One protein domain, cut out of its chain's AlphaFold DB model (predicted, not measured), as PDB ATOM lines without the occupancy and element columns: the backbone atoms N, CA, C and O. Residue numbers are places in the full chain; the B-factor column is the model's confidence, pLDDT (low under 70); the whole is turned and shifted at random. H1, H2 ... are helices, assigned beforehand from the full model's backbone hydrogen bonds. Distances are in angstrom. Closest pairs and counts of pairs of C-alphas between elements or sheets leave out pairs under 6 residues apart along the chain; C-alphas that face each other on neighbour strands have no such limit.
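AT A GLANCE: This is residues 2 to 42 of the 53 residues of an uncharacterized protein of Streptomyces sp. CA-256286 (UniProt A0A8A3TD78). A long helix, H1, and a shorter one, H2, make an open, lopsided hook: the chain runs out along H1, turns through residues 26 to 29, and H2 folds back with a gap between the two helices. The printed part has 41 residues, with two named helices in the order H1, H2 and no named strand; the class is all helix. The whole is loose, with a radius of gyration of the C-alphas of 12.7 A, and flat, spanning 36 by 28 by 9 A.

IN THESE COORDINATES: H1, residues 2 to 25, begins at C-alpha 2 (-47.236, -11.977, 9.602) and is 34.6 A long from first to last C-alpha. H2, residues 30 to 41, is 16.1 A long and ends at C-alpha 41 (-29.888, -29.831, 17.136).

HOW THE PARTS SIT: H1 and H2 are apart, with no C-alpha of the one within 8 A of the other. A tight link of 4 residues joins them. Residues 2 to 17, 20 to 26 and 29 to 42 stand free. In H1 and H2 every O i to N i+4 pair is within hydrogen-bond range.

THE WHOLE: The C-alphas of Ala 2 and Glu 31, the two farthest apart, are 36.3 A apart. The printed part has no cut. Its mean pLDDT is 94.1, and no printed residue is under 70.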
ATOM      1  N   ALA A   2     -48.193 -12.855   8.909       88.00
ATOM      2  CA  ALA A   2     -47.236 -11.977   9.602       88.00
ATOM      3  C   ALA A   2     -46.064 -12.727  10.272       88.00
ATOM      4  O   ALA A   2     -44.915 -12.324  10.134       88.00
ATOM      5  N   GLU A   3     -46.325 -13.859  10.929       91.31
ATOM      6  CA  GLU A   3     -45.266 -14.630  11.591       91.31
ATOM      7  C   GLU A   3     -44.284 -15.310  10.624       91.31
ATOM      8  O   GLU A   3     -43.084 -15.350  10.892       91.31
ATOM      9  N   ALA A   4     -44.762 -15.801   9.478       93.62
ATOM     10  CA  ALA A   4     -43.892 -16.375   8.454       93.62
ATOM     11  C   ALA A   4     -42.934 -15.312   7.894       93.62
ATOM     12  O   ALA A   4     -41.741 -15.568   7.753       93.62
ATOM     13  N   VAL A   5     -43.440 -14.092   7.683       93.94
ATOM     14  CA  VAL A   5     -42.630 -12.940   7.264       93.94
ATOM     15  C   VAL A   5     -41.635 -12.546   8.357       93.94
ATOM     16  O   VAL A   5     -40.460 -12.344   8.069       93.94
ATOM     17  N   ALA A   6     -42.051 -12.510   9.625       94.44
ATOM     18  CA  ALA A   6     -41.144 -12.218  10.734       94.44
ATOM     19  C   ALA A   6     -40.025 -13.267  10.861       94.44
ATOM     20  O   ALA A   6     -38.871 -12.918  11.108       94.44
ATOM     21  N   ARG A   7     -40.341 -14.553  10.663       92.50
ATOM     22  CA  ARG A   7     -39.349 -15.637  10.623       92.50
ATOM     23  C   ARG A   7     -38.377 -15.460   9.461       92.50
ATOM     24  O   ARG A   7     -37.176 -15.608   9.665       92.50
ATOM     25  N   GLN A   8     -38.884 -15.111   8.283       94.56
ATOM     26  CA  GLN A   8     -38.054 -14.851   7.112       94.56
ATOM     27  C   GLN A   8     -37.098 -13.678   7.353       94.56
ATOM     28  O   GLN A   8     -35.906 -13.824   7.121       94.56
ATOM     29  N   ILE A   9     -37.586 -12.552   7.882       95.81
ATOM     30  CA  ILE A   9     -36.744 -11.383   8.184       95.81
ATOM     31  C   ILE A   9     -35.633 -11.750   9.172       95.81
ATOM     32  O   ILE A   9     -34.481 -11.395   8.945       95.81
ATOM     33  N   ARG A  10     -35.942 -12.505  10.235       95.69
ATOM     34  CA  ARG A  10     -34.913 -12.957  11.185       95.69
ATOM     35  C   ARG A  10     -33.854 -13.835  10.527       95.69
ATOM     36  O   ARG A  10     -32.684 -13.667  10.839       95.69
ATOM     37  N   HIS A  11     -34.242 -14.736   9.621       96.12
ATOM     38  CA  HIS A  11     -33.267 -15.527   8.867       96.12
ATOM     39  C   HIS A  11     -32.391 -14.655   7.970       96.12
ATOM     40  O   HIS A  11     -31.188 -14.867   7.952       96.12
ATOM     41  N   GLN A  12     -32.958 -13.662   7.279       96.62
ATOM     42  CA  GLN A  12     -32.157 -12.762   6.444       96.62
ATOM     43  C   GLN A  12     -31.134 -11.982   7.273       96.62
ATOM     44  O   GLN A  12     -29.956 -11.989   6.938       96.62
ATOM     45  N   LEU A  13     -31.570 -11.379   8.383       97.56
ATOM     46  CA  LEU A  13     -30.684 -10.616   9.264       97.56
ATOM     47  C   LEU A  13     -29.580 -11.488   9.869       97.56
ATOM     48  O   LEU A  13     -28.437 -11.058   9.941       97.56
ATOM     49  N   LEU A  14     -29.914 -12.716  10.276       95.50
ATOM     50  CA  LEU A  14     -28.930 -13.658  10.803       95.50
ATOM     51  C   LEU A  14     -27.909 -14.071   9.734       95.50
ATOM     52  O   LEU A  14     -26.720 -14.122  10.021       95.50
ATOM     53  N   SER A  15     -28.351 -14.344   8.504       95.50
ATOM     54  CA  SER A  15     -27.443 -14.673   7.399       95.50
ATOM     55  C   SER A  15     -26.497 -13.519   7.069       95.50
ATOM     56  O   SER A  15     -25.318 -13.754   6.808       95.50
ATOM     57  N   ASP A  16     -26.993 -12.280   7.093       98.00
ATOM     58  CA  ASP A  16     -26.167 -11.092   6.861       98.00
ATOM     59  C   ASP A  16     -25.115 -10.898   7.960       98.00
ATOM     60  O   ASP A  16     -23.967 -10.574   7.653       98.00
ATOM     61  N   ASP A  17     -25.488 -11.132   9.220       97.12
ATOM     62  CA  ASP A  17     -24.582 -11.057  10.371       97.12
ATOM     63  C   ASP A  17     -23.473 -12.121  10.295       97.12
ATOM     64  O   ASP A  17     -22.294 -11.798  10.427       97.12
ATOM     65  N   LEU A  18     -23.829 -13.369   9.968       95.94
ATOM     66  CA  LEU A  18     -22.860 -14.457   9.786       95.94
ATOM     67  C   LEU A  18     -21.884 -14.175   8.641       95.94
ATOM     68  O   LEU A  18     -20.681 -14.344   8.814       95.94
ATOM     69  N   ARG A  19     -22.379 -13.691   7.495       96.56
ATOM     70  CA  ARG A  19     -21.517 -13.319   6.365       96.56
ATOM     71  C   ARG A  19     -20.529 -12.227   6.765       96.56
ATOM     72  O   ARG A  19     -19.351 -12.312   6.432       96.56
ATOM     73  N   ARG A  20     -21.000 -11.202   7.480       97.62
ATOM     74  CA  ARG A  20     -20.139 -10.117   7.954       97.62
ATOM     75  C   ARG A  20     -19.071 -10.627   8.921       97.62
ATOM     76  O   ARG A  20     -17.919 -10.225   8.813       97.62
ATOM     77  N   HIS A  21     -19.435 -11.530   9.828       96.38
ATOM     78  CA  HIS A  21     -18.472 -12.173  10.715       96.38
ATOM     79  C   HIS A  21     -17.392 -12.924   9.922       96.38
ATOM     80  O   HIS A  21     -16.210 -12.776  10.220       96.38
ATOM     81  N   GLU A  22     -17.765 -13.678   8.885       96.88
ATOM     82  CA  GLU A  22     -16.791 -14.378   8.037       96.88
ATOM     83  C   GLU A  22     -15.887 -13.425   7.237       96.88
ATOM     84  O   GLU A  22     -14.715 -13.723   7.020       96.88
ATOM     85  N   GLU A  23     -16.394 -12.264   6.822       97.69
ATOM     86  CA  GLU A  23     -15.586 -11.222   6.172       97.69
ATOM     87  C   GLU A  23     -14.557 -10.604   7.134       97.69
ATOM     88  O   GLU A  23     -13.438 -10.292   6.724       97.69
ATOM     89  N   GLU A  24     -14.920 -10.432   8.407       98.00
ATOM     90  CA  GLU A  24     -14.069  -9.823   9.436       98.00
ATOM     91  C   GLU A  24     -13.075 -10.823  10.060       98.00
ATOM     92  O   GLU A  24     -11.953 -10.441  10.406       98.00
ATOM     93  N   HIS A  25     -13.453 -12.099  10.180       96.50
ATOM     94  CA  HIS A  25     -12.705 -13.115  10.933       96.50
ATOM     95  C   HIS A  25     -12.250 -14.326  10.106       96.50
ATOM     96  O   HIS A  25     -11.440 -15.119  10.588       96.50
ATOM     97  N   GLY A  26     -12.707 -14.450   8.861       96.25
ATOM     98  CA  GLY A  26     -12.518 -15.638   8.033       96.25
ATOM     99  C   GLY A  26     -13.663 -16.644   8.175       96.25
ATOM    100  O   GLY A  26     -14.500 -16.553   9.071       96.25
ATOM    101  N   HIS A  27     -13.702 -17.607   7.253       96.25
ATOM    102  CA  HIS A  27     -14.739 -18.638   7.215       96.25
ATOM    103  C   HIS A  27     -14.767 -19.493   8.480       96.25
ATOM    104  O   HIS A  27     -13.715 -19.827   9.029       96.25
ATOM    105  N   PHE A  28     -15.969 -19.914   8.880       95.88
ATOM    106  CA  PHE A  28     -16.116 -20.918   9.932       95.88
ATOM    107  C   PHE A  28     -15.460 -22.229   9.503       95.88
ATOM    108  O   PHE A  28     -15.669 -22.710   8.385       95.88
ATOM    109  N   SER A  29     -14.695 -22.828  10.406       95.69
ATOM    110  CA  SER A  29     -14.127 -24.153  10.187       95.69
ATOM    111  C   SER A  29     -15.197 -25.244  10.287       95.69
ATOM    112  O   SER A  29     -16.233 -25.092  10.940       95.69
ATOM    113  N   ASP A  30     -14.919 -26.396   9.676       95.19
ATOM    114  CA  ASP A  30     -15.800 -27.564   9.759       95.19
ATOM    115  C   ASP A  30     -16.017 -28.025  11.212       95.19
ATOM    116  O   ASP A  30     -17.105 -28.487  11.562       95.19
ATOM    117  N   GLU A  31     -15.002 -27.867  12.067       95.31
ATOM    118  CA  GLU A  31     -15.046 -28.209  13.491       95.31
ATOM    119  C   GLU A  31     -16.022 -27.304  14.257       95.31
ATOM    120  O   GLU A  31     -16.900 -27.802  14.967       95.31
ATOM    121  N   GLU A  32     -15.939 -25.987  14.054       94.50
ATOM    122  CA  GLU A  32     -16.856 -25.014  14.664       94.50
ATOM    123  C   GLU A  32     -18.299 -25.230  14.195       94.50
ATOM    124  O   GLU A  32     -19.240 -25.192  14.995       94.50
ATOM    125  N   LEU A  33     -18.493 -25.516  12.904       94.50
ATOM    126  CA  LEU A  33     -19.812 -25.827  12.354       94.50
ATOM    127  C   LEU A  33     -20.377 -27.130  12.934       94.50
ATOM    128  O   LEU A  33     -21.576 -27.198  13.225       94.50
ATOM    129  N   ALA A  34     -19.547 -28.159  13.113       93.56
ATOM    130  CA  ALA A  34     -19.955 -29.415  13.735       93.56
ATOM    131  C   ALA A  34     -20.363 -29.210  15.203       93.56
ATOM    132  O   ALA A  34     -21.426 -29.684  15.616       93.56
ATOM    133  N   GLU A  35     -19.582 -28.445  15.970       94.12
ATOM    134  CA  GLU A  35     -19.902 -28.091  17.355       94.12
ATOM    135  C   GLU A  35     -21.213 -27.294  17.449       94.12
ATOM    136  O   GLU A  35     -22.091 -27.616  18.256       94.12
ATOM    137  N   ALA A  36     -21.388 -26.280  16.598       92.56
ATOM    138  CA  ALA A  36     -22.603 -25.472  16.562       92.56
ATOM    139  C   ALA A  36     -23.841 -26.321  16.239       92.56
ATOM    140  O   ALA A  36     -24.866 -26.208  16.915       92.56
ATOM    141  N   ARG A  37     -23.747 -27.226  15.255       92.25
ATOM    142  CA  ARG A  37     -24.834 -28.159  14.914       92.25
ATOM    143  C   ARG A  37     -25.182 -29.074  16.084       92.25
ATOM    144  O   ARG A  37     -26.365 -29.231  16.375       92.25
ATOM    145  N   ALA A  38     -24.187 -29.619  16.784       90.94
ATOM    146  CA  ALA A  38     -24.412 -30.439  17.974       90.94
ATOM    147  C   ALA A  38     -25.107 -29.647  19.098       90.94
ATOM    148  O   ALA A  38     -26.003 -30.163  19.759       90.94
ATOM    149  N   LYS A  39     -24.766 -28.370  19.299       90.50
ATOM    150  CA  LYS A  39     -25.443 -27.521  20.296       90.50
ATOM    151  C   LYS A  39     -26.884 -27.174  19.908       90.50
ATOM    152  O   LYS A  39     -27.755 -27.156  20.772       90.50
ATOM    153  N   ILE A  40     -27.137 -26.892  18.629       87.19
ATOM    154  CA  ILE A  40     -28.442 -26.422  18.132       87.19
ATOM    155  C   ILE A  40     -29.445 -27.568  17.992       87.19
ATOM    156  O   ILE A  40     -30.601 -27.431  18.388       87.19
ATOM    157  N   PHE A  41     -29.016 -28.687  17.411       86.75
ATOM    158  CA  PHE A  41     -29.888 -29.831  17.136       86.75
ATOM    159  C   PHE A  41     -29.851 -30.889  18.241       86.75
ATOM    160  O   PHE A  41     -30.653 -31.818  18.210       86.75
ATOM    161  N   GLY A  42     -28.974 -30.711  19.236       74.75
ATOM    162  CA  GLY A  42     -28.749 -31.661  20.316       74.75
ATOM    163  C   GLY A  42     -27.889 -32.828  19.847       74.75
ATOM    164  O   GLY A  42     -28.377 -33.749  19.206       74.75
TER     165      GLY A  42